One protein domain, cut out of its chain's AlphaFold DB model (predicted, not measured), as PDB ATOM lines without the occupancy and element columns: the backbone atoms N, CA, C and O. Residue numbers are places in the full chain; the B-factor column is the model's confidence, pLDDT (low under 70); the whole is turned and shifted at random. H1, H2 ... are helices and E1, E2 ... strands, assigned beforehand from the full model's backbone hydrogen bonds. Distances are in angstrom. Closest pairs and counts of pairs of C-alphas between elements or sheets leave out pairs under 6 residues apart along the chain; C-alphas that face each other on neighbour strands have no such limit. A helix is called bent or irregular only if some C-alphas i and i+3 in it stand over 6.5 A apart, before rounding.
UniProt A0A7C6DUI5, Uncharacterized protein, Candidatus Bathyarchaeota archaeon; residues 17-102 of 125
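AT A GLANCE: This is residues 17 to 102 of the 125 residues of an uncharacterized protein of Candidatus Bathyarchaeota archaeon (UniProt A0A7C6DUI5). Picture a narrow, twisted sheet built along one long bent strand, E4, with E2 running beside it on one side and E1 and the short E3 near its two ends on the other. H2 packs across one face at the E1 end, the small H3 sits beside the strands at the E3 end, toward the opposite face, and H1 only grazes the sheet near E1. The printed part has 86 residues with three named helices and four named strands; along the chain come H1, then E1, then H2, then E2, then H3, and last E3 and E4; the sheet is branched, with E1, E2 and E3 each an antiparallel neighbour of E4, and the class is mixed, helices and strands. It is only just compact, close to loose, with a radius of gyration of the C-alphas of 14.1 A, and only just elongated, spanning 41 by 27 by 27 A.

HOW THE PARTS SIT: Begin at E4, residues 87 to 98, which bends by 86 degrees at residue 93. On one side of it lie E1, residues 31 to 35, beside residues 93 to 98, and E3, residues 82 to 84, beside residues 87 to 89; on the other side lies E2, residues 61 to 67, beside residues 89 to 97. E1 and E4 are antiparallel: look for N 34 and O 95, 2.8 A apart. For E2 and E4, also antiparallel, find N 62 and O 96 at 2.8 A and N 90 and O 66 at 2.8 A. E3 and E4 form a hairpin, with N 82 and O 89 at 2.8 A. The sheet is only just strongly twisted, its C-alphas lying up to 4.2 A off the best plane. H2, residues 44 to 57, is on the sheet at a height of 9.6 A, over E1, E2 and E4, and runs across the strands, at 85 degrees to E4 on the local plane; its closest C-alphas to E2 are those of Tyr 54 and Leu 62, 6.2 A apart. H3, residues 68 to 73, is on the opposite face at a height of 6.3 A, over none of the strands; its closest C-alphas to E4 are those of Leu 68 and Leu 89, 5.2 A apart. H1, residues 17 to 26, only grazes the sheet with residues 20 to 24; its closest C-alphas to E1 are those of Ile 24 and Val 32, 7.6 A apart. H1 and H2 are apart, and so are H2 and H3. In H1, H2 and H3 every O i to N i+4 pair is within hydrogen-bond range.

IN THESE COORDINATES: Find C-alpha 17 at (72.337, 238.670, 209.074), where H1 begins; it is 14.3 A long. H2 starts at C-alpha 44, (93.388, 246.737, 218.758), and is 20.0 A long. E2 measures 19.2 A and E1 13.4 A. E4, 25.4 A, ends at C-alpha 98, (81.968, 245.603, 201.557).

THE WHOLE: The two C-alphas farthest apart are those of Lys 28 and Lys 73, at 41.0 A. The printed part has no cut and no long link. The mean pLDDT of the printed part is 93.4, and no printed residue is under 70.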
ATOM      1  N   CYS A  17      72.089 238.346 210.478       90.62
ATOM      2  CA  CYS A  17      72.337 238.670 209.074       90.62
ATOM      3  C   CYS A  17      71.377 239.742 208.544       90.62
ATOM      4  O   CYS A  17      71.792 240.603 207.774       90.62
ATOM      5  N   LEU A  18      70.096 239.697 208.919       93.31
ATOM      6  CA  LEU A  18      69.107 240.665 208.438       93.31
ATOM      7  C   LEU A  18      69.312 242.036 209.084       93.31
ATOM      8  O   LEU A  18      69.195 243.059 208.405       93.31
ATOM      9  N   ASP A  19      69.681 242.053 210.358       94.50
ATOM     10  CA  ASP A  19      69.897 243.277 211.121       94.50
ATOM     11  C   ASP A  19      71.212 243.971 210.747       94.50
ATOM     12  O   ASP A  19      71.225 245.189 210.558       94.50
ATOM     13  N   ALA A  20      72.291 243.214 210.517       93.75
ATOM     14  CA  ALA A  20      73.539 243.753 209.982       93.75
ATOM     15  C   ALA A  20      73.311 244.410 208.612       93.75
ATOM     16  O   ALA A  20      73.714 245.549 208.386       93.75
ATOM     17  N   LYS A  21      72.579 243.740 207.710       93.56
ATOM     18  CA  LYS A  21      72.216 244.306 206.401       93.56
ATOM     19  C   LYS A  21      71.381 245.578 206.529       93.56
ATOM     20  O   LYS A  21      71.626 246.540 205.800       93.56
ATOM     21  N   TYR A  22      70.400 245.585 207.432       95.38
ATOM     22  CA  TYR A  22      69.581 246.764 207.708       95.38
ATOM     23  C   TYR A  22      70.448 247.947 208.149       95.38
ATOM     24  O   TYR A  22      70.328 249.031 207.580       95.38
ATOM     25  N   ALA A  23      71.356 247.727 209.104       95.94
ATOM     26  CA  ALA A  23      72.240 248.764 209.621       95.94
ATOM     27  C   ALA A  23      73.164 249.329 208.535       95.94
ATOM     28  O   ALA A  23      73.212 250.544 208.345       95.94
ATOM     29  N   ILE A  24      73.823 248.456 207.765       95.62
ATOM     30  CA  ILE A  24      74.734 248.845 206.678       95.62
ATOM     31  C   ILE A  24      74.018 249.719 205.648       95.62
ATOM     32  O   ILE A  24      74.519 250.782 205.283       95.62
ATOM     33  N   LYS A  25      72.822 249.306 205.209       94.75
ATOM     34  CA  LYS A  25      72.037 250.056 204.221       94.75
ATOM     35  C   LYS A  25      71.528 251.382 204.774       94.75
ATOM     36  O   LYS A  25      71.671 252.409 204.116       94.75
ATOM     37  N   LYS A  26      70.951 251.371 205.978       95.44
ATOM     38  CA  LYS A  26      70.375 252.568 206.609       95.44
ATOM     39  C   LYS A  26      71.427 253.647 206.854       95.44
ATOM     40  O   LYS A  26      71.135 254.824 206.681       95.44
ATOM     41  N   LEU A  27      72.640 253.241 207.221       95.00
ATOM     42  CA  LEU A  27      73.757 254.143 207.495       95.00
ATOM     43  C   LEU A  27      74.664 254.385 206.273       95.00
ATOM     44  O   LEU A  27      75.617 255.149 206.382       95.00
ATOM     45  N   LYS A  28      74.367 253.767 205.117       95.00
ATOM     46  CA  LYS A  28      75.148 253.857 203.866       95.00
ATOM     47  C   LYS A  28      76.644 253.569 204.070       95.00
ATOM     48  O   LYS A  28      77.502 254.286 203.556       95.00
ATOM     49  N   LEU A  29      76.956 252.536 204.848       94.81
ATOM     50  CA  LEU A  29      78.337 252.214 205.205       94.81
ATOM     51  C   LEU A  29      79.104 251.603 204.021       94.81
ATOM     52  O   LEU A  29      78.550 250.820 203.250       94.81
ATOM     53  N   GLY A  30      80.385 251.968 203.900       94.88
ATOM     54  CA  GLY A  30      81.342 251.389 202.952       94.88
ATOM     55  C   GLY A  30      81.904 250.067 203.475       94.88
ATOM     56  O   GLY A  30      81.173 249.094 203.582       94.88
ATOM     57  N   THR A  31      83.185 250.017 203.833       95.62
ATOM     58  CA  THR A  31      83.765 248.851 204.525       95.62
ATOM     59  C   THR A  31      83.281 248.798 205.970       95.62
ATOM     60  O   THR A  31      83.358 249.800 206.683       95.62
ATOM     61  N   VAL A  32      82.781 247.644 206.415       96.62
ATOM     62  CA  VAL A  32      82.176 247.484 207.744       96.62
ATOM     63  C   VAL A  32      82.816 246.331 208.491       96.62
ATOM     64  O   VAL A  32      82.698 245.186 208.066       96.62
ATOM     65  N   LEU A  33      83.436 246.640 209.628       96.75
ATOM     66  CA  LEU A  33      83.840 245.664 210.631       96.75
ATOM     67  C   LEU A  33      82.675 245.431 211.602       96.75
ATOM     68  O   LEU A  33      82.139 246.370 212.187       96.75
ATOM     69  N   ILE A  34      82.294 244.171 211.776       95.88
ATOM     70  CA  ILE A  34      81.225 243.724 212.665       95.88
ATOM     71  C   ILE A  34      81.845 242.796 213.701       95.88
ATOM     72  O   ILE A  34      82.437 241.779 213.337       95.88
ATOM     73  N   ILE A  35      81.680 243.132 214.977       95.06
ATOM     74  CA  ILE A  35      82.188 242.364 216.116       95.06
ATOM     75  C   ILE A  35      81.014 242.061 217.048       95.06
ATOM     76  O   ILE A  35      80.255 242.961 217.414       95.06
ATOM     77  N   CYS A  36      80.854 240.798 217.435       91.94
ATOM     78  CA  CYS A  36      79.903 240.402 218.465       91.94
ATOM     79  C   CYS A  36      80.299 241.007 219.822       91.94
ATOM     80  O   CYS A  36      81.444 240.902 220.255       91.94
ATOM     81  N   ALA A  37      79.335 241.616 220.516       89.19
ATOM     82  CA  ALA A  37      79.582 242.342 221.767       89.19
ATOM     83  C   ALA A  37      80.039 241.450 222.940       89.19
ATOM     84  O   ALA A  37      80.517 241.956 223.949       89.19
ATOM     85  N   ASN A  38      79.893 240.130 222.820       86.69
ATOM     86  CA  ASN A  38      80.217 239.140 223.847       86.69
ATOM     87  C   ASN A  38      81.596 238.482 223.655       86.69
ATOM     88  O   ASN A  38      81.798 237.367 224.127       86.69
ATOM     89  N   LEU A  39      82.524 239.131 222.952       85.88
ATOM     90  CA  LEU A  39      83.890 238.643 222.761       85.88
ATOM     91  C   LEU A  39      84.829 239.306 223.778       85.88
ATOM     92  O   LEU A  39      85.380 240.373 223.487       85.88
ATOM     93  N   PRO A  40      85.013 238.723 224.982       76.62
ATOM     94  CA  PRO A  40      86.011 239.234 225.906       76.62
ATOM     95  C   PRO A  40      87.394 239.104 225.252       76.62
ATOM     96  O   PRO A  40      87.659 238.133 224.548       76.62
ATOM     97  N   LEU A  41      88.283 240.064 225.522       85.81
ATOM     98  CA  LEU A  41      89.692 240.051 225.089       85.81
ATOM     99  C   LEU A  41      89.963 240.411 223.617       85.81
ATOM    100  O   LEU A  41      91.054 240.135 223.119       85.81
ATOM    101  N   ILE A  42      89.034 241.068 222.916       90.50
ATOM    102  CA  ILE A  42      89.380 241.669 221.621       90.50
ATOM    103  C   ILE A  42      90.361 242.837 221.814       90.50
ATOM    104  O   ILE A  42      90.135 243.730 222.632       90.50
ATOM    105  N   THR A  43      91.463 242.828 221.062       94.06
ATOM    106  CA  THR A  43      92.509 243.859 221.125       94.06
ATOM    107  C   THR A  43      92.537 244.706 219.855       94.06
ATOM    108  O   THR A  43      92.047 244.289 218.797       94.06
ATOM    109  N   SER A  44      93.133 245.901 219.939       94.62
ATOM    110  CA  SER A  44      93.388 246.737 218.758       94.62
ATOM    111  C   SER A  44      94.288 246.009 217.763       94.62
ATOM    112  O   SER A  44      93.925 245.895 216.603       94.62
ATOM    113  N   GLU A  45      95.374 245.391 218.238       96.75
ATOM    114  CA  GLU A  45      96.305 244.631 217.395       96.75
ATOM    115  C   GLU A  45      95.601 243.510 216.616       96.75
ATOM    116  O   GLU A  45      95.857 243.300 215.430       96.75
ATOM    117  N   PHE A  46      94.688 242.785 217.266       95.31
ATOM    118  CA  PHE A  46      93.904 241.757 216.595       95.31
ATOM    119  C   PHE A  46      92.979 242.360 215.532       95.31
ATOM    120  O   PHE A  46      92.887 241.844 214.417       95.31
ATOM    121  N   THR A  47      92.315 243.465 215.864       95.31
ATOM    122  CA  THR A  47      91.413 244.168 214.946       95.31
ATOM    123  C   THR A  47      92.159 244.684 213.715       95.31
ATOM    124  O   THR A  47      91.713 244.459 212.589       95.31
ATOM    125  N   ASP A  48      93.332 245.281 213.912       97.00
ATOM    126  CA  ASP A  48      94.186 245.794 212.843       97.00
ATOM    127  C   ASP A  48      94.641 244.665 211.910       97.00
ATOM    128  O   ASP A  48      94.574 244.802 210.687       97.00
ATOM    129  N   LYS A  49      95.019 243.502 212.461       97.25
ATOM    130  CA  LYS A  49      95.354 242.304 211.666       97.25
ATOM    131  C   LYS A  49      94.188 241.850 210.789       97.25
ATOM    132  O   LYS A  49      94.400 241.515 209.623       97.25
ATOM    133  N   VAL A  50      92.968 241.835 211.326       97.25
ATOM    134  CA  VAL A  50      91.766 241.438 210.574       97.25
ATOM    135  C   VAL A  50      91.495 242.405 209.421       97.25
ATOM    136  O   VAL A  50      91.265 241.955 208.297       97.25
ATOM    137  N   VAL A  51      91.549 243.715 209.677       96.75
ATOM    138  CA  VAL A  51      91.321 244.747 208.652       96.75
ATOM    139  C   VAL A  51      92.405 244.692 207.577       96.75
ATOM    140  O   VAL A  51      92.079 244.612 206.395       96.75
ATOM    141  N   THR A  52      93.675 244.607 207.977       97.81
ATOM    142  CA  THR A  52      94.814 244.507 207.050       97.81
ATOM    143  C   THR A  52      94.671 243.290 206.132       97.81
ATOM    144  O   THR A  52      94.850 243.383 204.919       97.81
ATOM    145  N   HIS A  53      94.297 242.131 206.686       97.94
ATOM    146  CA  HIS A  53      94.100 240.925 205.883       97.94
ATOM    147  C   HIS A  53      92.918 241.056 204.916       97.94
ATOM    148  O   HIS A  53      92.991 240.576 203.783       97.94
ATOM    149  N   TYR A  54      91.830 241.706 205.338       97.31
ATOM    150  CA  TYR A  54      90.695 241.987 204.460       97.31
ATOM    151  C   TYR A  54      91.115 242.841 203.257       97.31
ATOM    152  O   TYR A  54      90.823 242.471 202.119       97.31
ATOM    153  N   GLU A  55      91.854 243.925 203.493       95.88
ATOM    154  CA  GLU A  55      92.344 244.824 202.440       95.88
ATOM    155  C   GLU A  55      93.251 244.104 201.433       95.88
ATOM    156  O   GLU A  55      93.157 244.338 200.229       95.88
ATOM    157  N   GLN A  56      94.078 243.167 201.904       97.38
ATOM    158  CA  GLN A  56      95.007 242.405 201.065       97.38
ATOM    159  C   GLN A  56      94.342 241.280 200.263       97.38
ATOM    160  O   GLN A  56      94.817 240.921 199.186       97.38
ATOM    161  N   CYS A  57      93.262 240.680 200.771       94.12
ATOM    162  CA  CYS A  57      92.695 239.478 200.157       94.12
ATOM    163  C   CYS A  57      91.818 239.745 198.921       94.12
ATOM    164  O   CYS A  57      91.480 238.795 198.211       94.12
ATOM    165  N   GLY A  58      91.423 241.001 198.670       91.81
ATOM    166  CA  GLY A  58      90.648 241.408 197.489       91.81
ATOM    167  C   GLY A  58      89.227 240.831 197.412       91.81
ATOM    168  O   GLY A  58      88.619 240.814 196.341       91.81
ATOM    169  N   LYS A  59      88.690 240.320 198.527       93.31
ATOM    170  CA  LYS A  59      87.364 239.688 198.597       93.31
ATOM    171  C   LYS A  59      86.304 240.656 199.129       93.31
ATOM    172  O   LYS A  59      86.627 241.527 199.925       93.31
ATOM    173  N   PRO A  60      85.024 240.479 198.749       93.56
ATOM    174  CA  PRO A  60      83.938 241.355 199.200       93.56
ATOM    175  C   PRO A  60      83.554 241.150 200.672       93.56
ATOM    176  O   PRO A  60      82.819 241.961 201.236       93.56
ATOM    177  N   ALA A  61      84.004 240.055 201.285       94.31
ATOM    178  CA  ALA A  61      83.734 239.732 202.672       94.31
ATOM    179  C   ALA A  61      84.839 238.845 203.260       94.31
ATOM    180  O   ALA A  61      85.441 238.020 202.564       94.31
ATOM    181  N   LEU A  62      85.046 238.986 204.564       96.19
ATOM    182  CA  LEU A  62      85.910 238.166 205.395       96.19
ATOM    183  C   LEU A  62      85.164 237.807 206.678       96.19
ATOM    184  O   LEU A  62      84.532 238.658 207.295       96.19
ATOM    185  N   ALA A  63      85.272 236.551 207.096       95.06
ATOM    186  CA  ALA A  63      84.793 236.094 208.393       95.06
ATOM    187  C   ALA A  63      85.946 235.423 209.134       95.06
ATOM    188  O   ALA A  63      86.652 234.588 208.560       95.06
ATOM    189  N   VAL A  64      86.142 235.787 210.398       95.50
ATOM    190  CA  VAL A  64      87.148 235.151 211.244       95.50
ATOM    191  C   VAL A  64      86.561 233.879 211.838       95.50
ATOM    192  O   VAL A  64      85.434 233.859 212.341       95.50
ATOM    193  N   MET A  65      87.337 232.805 211.759       95.06
ATOM    194  CA  MET A  65      86.900 231.467 212.121       95.06
ATOM    195  C   MET A  65      87.964 230.784 212.976       95.06
ATOM    196  O   MET A  65      89.159 230.962 212.743       95.06
ATOM    197  N   ALA A  66      87.528 229.962 213.923       94.06
ATOM    198  CA  ALA A  66      88.378 229.094 214.723       94.06
ATOM    199  C   ALA A  66      88.210 227.627 214.288       94.06
ATOM    200  O   ALA A  66      87.126 227.242 213.847       94.06
ATOM    201  N   PRO A  67      89.248 226.787 214.416       95.62
ATOM    202  CA  PRO A  67      89.111 225.348 214.224       95.62
ATOM    203  C   PRO A  67      88.105 224.737 215.212       95.62
ATOM    204  O   PRO A  67      88.118 225.074 216.400       95.62
ATOM    205  N   LEU A  68      87.248 223.827 214.737       95.69
ATOM    206  CA  LEU A  68      86.259 223.130 215.573       95.69
ATOM    207  C   LEU A  68      86.924 222.374 216.734       95.69
ATOM    208  O   LEU A  68      86.357 222.262 217.819       95.69
ATOM    209  N   GLU A  69      88.150 221.898 216.533       94.31
ATOM    210  CA  GLU A  69      88.920 221.167 217.533       94.31
ATOM    211  C   GLU A  69      89.139 221.995 218.809       94.31
ATOM    212  O   GLU A  69      89.217 221.419 219.891       94.31
ATOM    213  N   LEU A  70      89.198 223.331 218.714       93.81
ATOM    214  CA  LEU A  70      89.318 224.208 219.885       93.81
ATOM    215  C   LEU A  70      88.045 224.220 220.735       93.81
ATOM    216  O   LEU A  70      88.133 224.235 221.962       93.81
ATOM    217  N   TYR A  71      86.873 224.171 220.098       92.62
ATOM    218  CA  TYR A  71      85.591 224.108 220.801       92.62
ATOM    219  C   TYR A  71      85.462 222.775 221.534       92.62
ATOM    220  O   TYR A  71      85.222 222.760 222.738       92.62
ATOM    221  N   ILE A  72      85.746 221.669 220.838       92.69
ATOM    222  CA  ILE A  72      85.696 220.317 221.411       92.69
ATOM    223  C   ILE A  72      86.647 220.195 222.607       92.69
ATOM    224  O   ILE A  72      86.239 219.729 223.668       92.69
ATOM    225  N   LYS A  73      87.898 220.656 222.468       95.06
ATOM    226  CA  LYS A  73      88.888 220.645 223.562       95.06
ATOM    227  C   LYS A  73      88.461 221.478 224.770       95.06
ATOM    228  O   LYS A  73      88.884 221.178 225.880       95.06
ATOM    229  N   SER A  74      87.631 222.494 224.554       90.88
ATOM    230  CA  SER A  74      87.115 223.374 225.605       90.88
ATOM    231  C   SER A  74      85.772 222.905 226.177       90.88
ATOM    232  O   SER A  74      85.172 223.622 226.972       90.88
ATOM    233  N   GLY A  75      85.260 221.738 225.761       93.25
ATOM    234  CA  GLY A  75      83.939 221.246 226.167       93.25
ATOM    235  C   GLY A  75      82.767 222.060 225.602       93.25
ATOM    236  O   GLY A  75      81.647 221.944 226.092       93.25
ATOM    237  N   LEU A  76      83.013 222.891 224.586       90.31
ATOM    238  CA  LEU A  76      82.014 223.748 223.953       90.31
ATOM    239  C   LEU A  76      81.409 223.065 222.723       90.31
ATOM    240  O   LEU A  76      82.097 222.388 221.956       90.31
ATOM    241  N   SER A  77      80.122 223.308 222.486       89.50
ATOM    242  CA  SER A  77      79.450 222.976 221.229       89.50
ATOM    243  C   SER A  77      79.395 224.188 220.303       89.50
ATOM    244  O   SER A  77      79.288 225.323 220.760       89.50
ATOM    245  N   ALA A  78      79.428 223.944 218.993       88.62
ATOM    246  CA  ALA A  78      79.238 224.972 217.978       88.62
ATOM    247  C   ALA A  78      77.904 224.762 217.254       88.62
ATOM    248  O   ALA A  78      77.643 223.673 216.743       88.62
ATOM    249  N   ASP A  79      77.098 225.819 217.159       85.81
ATOM    250  CA  ASP A  79      75.817 225.779 216.441       85.81
ATOM    251  C   ASP A  79      76.008 225.726 214.918       85.81
ATOM    252  O   ASP A  79      75.195 225.153 214.191       85.81
ATOM    253  N   TYR A  80      77.112 226.304 214.434       85.88
ATOM    254  CA  TYR A  80      77.442 226.400 213.016       85.88
ATOM    255  C   TYR A  80      78.873 225.934 212.757       85.88
ATOM    256  O   TYR A  80      79.828 226.482 213.306       85.88
ATOM    257  N   VAL A  81      79.016 224.951 211.867       92.94
ATOM    258  CA  VAL A  81      80.310 224.428 211.416       92.94
ATOM    259  C   VAL A  81      80.391 224.532 209.898       92.94
ATOM    260  O   VAL A  81      79.525 224.037 209.176       92.94
ATOM    261  N   PHE A  82      81.459 225.153 209.413       91.62
ATOM    262  CA  PHE A  82      81.778 225.307 208.002       91.62
ATOM    263  C   PHE A  82      82.893 224.343 207.616       91.62
ATOM    264  O   PHE A  82      83.920 224.277 208.284       91.62
ATOM    265  N   ASN A  83      82.727 223.637 206.499       93.50
ATOM    266  CA  ASN A  83      83.804 222.848 205.911       93.50
ATOM    267  C   ASN A  83      84.493 223.662 204.816       93.50
ATOM    268  O   ASN A  83      83.950 223.844 203.729       93.50
ATOM    269  N   VAL A  84      85.702 224.144 205.099       89.00
ATOM    270  CA  VAL A  84      86.495 224.966 204.178       89.00
ATOM    271  C   VAL A  84      87.815 224.261 203.910       89.00
ATOM    272  O   VAL A  84      88.610 224.059 204.823       89.00
ATOM    273  N   LYS A  85      88.059 223.878 202.650       90.94
ATOM    274  CA  LYS A  85      89.295 223.184 202.229       90.94
ATOM    275  C   LYS A  85      89.637 221.971 203.119       90.94
ATOM    276  O   LYS A  85      90.784 221.785 203.511       90.94
ATOM    277  N   GLY A  86      88.623 221.181 203.478       92.56
ATOM    278  CA  GLY A  86      88.780 219.992 204.325       92.56
ATOM    279  C   GLY A  86      88.941 220.266 205.825       92.56
ATOM    280  O   GLY A  86      89.163 219.326 206.577       92.56
ATOM    281  N   ARG A  87      88.820 221.521 206.275       92.75
ATOM    282  CA  ARG A  87      88.872 221.897 207.695       92.75
ATOM    283  C   ARG A  87      87.484 222.267 208.203       92.75
ATOM    284  O   ARG A  87      86.776 223.021 207.536       92.75
ATOM    285  N   SER A  88      87.127 221.765 209.384       95.88
ATOM    286  CA  SER A  88      85.916 222.158 210.107       95.88
ATOM    287  C   SER A  88      86.187 223.420 210.922       95.88
ATOM    288  O   SER A  88      87.034 223.430 211.811       95.88
ATOM    289  N   LEU A  89      85.487 224.497 210.591       96.06
ATOM    290  CA  LEU A  89      85.703 225.836 211.124       96.06
ATOM    291  C   LEU A  89      84.412 226.396 211.724       96.06
ATOM    292  O   LEU A  89      83.326 226.170 211.195       96.06
ATOM    293  N   VAL A  90      84.537 227.159 212.802       95.25
ATOM    294  CA  VAL A  90      83.431 227.780 213.539       95.25
ATOM    295  C   VAL A  90      83.616 229.300 213.520       95.25
ATOM    296  O   VAL A  90      84.709 229.769 213.851       95.25
ATOM    297  N   PRO A  91      82.598 230.095 213.139       93.50
ATOM    298  CA  PRO A  91      82.704 231.551 213.143       93.50
ATOM    299  C   PRO A  91      82.825 232.072 214.571       93.50
ATOM    300  O   PRO A  91      82.064 231.669 215.445       93.50
ATOM    301  N   ILE A  92      83.742 233.014 214.795       92.38
ATOM    302  CA  ILE A  92      83.965 233.599 216.129       92.38
ATOM    303  C   ILE A  92      83.288 234.961 216.310       92.38
ATOM    304  O   ILE A  92      83.631 235.699 217.219       92.38
ATOM    305  N   GLY A  93      82.353 235.331 215.430       92.50
ATOM    306  CA  GLY A  93      81.601 236.582 215.571       92.50
ATOM    307  C   GLY A  93      82.350 237.849 215.141       92.50
ATOM    308  O   GLY A  93      82.004 238.936 215.591       92.50
ATOM    309  N   ILE A  94      83.354 237.733 214.263       95.75
ATOM    310  CA  ILE A  94      84.087 238.877 213.693       95.75
ATOM    311  C   ILE A  94      84.041 238.791 212.171       95.75
ATOM    312  O   ILE A  94      84.410 237.768 211.592       95.75
ATOM    313  N   ASN A  95      83.569 239.854 211.522       96.00
ATOM    314  CA  ASN A  95      83.356 239.892 210.077       96.00
ATOM    315  C   ASN A  95      83.747 241.255 209.503       96.00
ATOM    316  O   ASN A  95      83.513 242.277 210.137       96.00
ATOM    317  N   VAL A  96      84.263 241.271 208.278       97.12
ATOM    318  CA  VAL A  96      84.461 242.485 207.480       97.12
ATOM    319  C   VAL A  96      83.691 242.335 206.175       97.12
ATOM    320  O   VAL A  96      83.760 241.282 205.543       97.12
ATOM    321  N   ILE A  97      82.918 243.346 205.786       95.81
ATOM    322  CA  ILE A  97      82.058 243.296 204.596       95.81
ATOM    323  C   ILE A  97      82.185 244.597 203.799       95.81
ATOM    324  O   ILE A  97      82.178 245.686 204.375       95.81
ATOM    325  N   ASP A  98      82.223 244.488 202.469       95.25
ATOM    326  CA  ASP A  98      81.968 245.603 201.557       95.25
ATOM    327  C   ASP A  98      80.467 245.929 201.553       95.25
ATOM    328  O   ASP A  98      79.650 245.275 200.894       95.25
ATOM    329  N   GLY A  99      80.088 246.967 202.290       94.12
ATOM    330  CA  GLY A  99      78.718 247.444 202.423       94.12
ATOM    331  C   GLY A  99      78.071 247.850 201.099       94.12
ATOM    332  O   GLY A  99      76.849 247.758 200.969       94.12
ATOM    333  N   LYS A 100      78.863 248.182 200.070       91.88
ATOM    334  CA  LYS A 100      78.358 248.480 198.719       91.88
ATOM    335  C   LYS A 100      77.875 247.224 197.990       91.88
ATOM    336  O   LYS A 100      77.083 247.323 197.055       91.88
ATOM    337  N   ARG A 101      78.328 246.040 198.411       88.19
ATOM    338  CA  ARG A 101      77.979 244.739 197.814       88.19
ATOM    339  C   ARG A 101      76.885 243.995 198.577       88.19
ATOM    340  O   ARG A 101      76.471 242.918 198.155       88.19
ATOM    341  N   VAL A 102      76.345 244.581 199.646       83.69
ATOM    342  CA  VAL A 102      75.274 243.974 200.444       83.69
ATOM    343  C   VAL A 102      73.943 243.963 199.675       83.69
ATOM    344  O   VAL A 102      73.198 244.944 199.633       83.69
TER     345      VAL A 102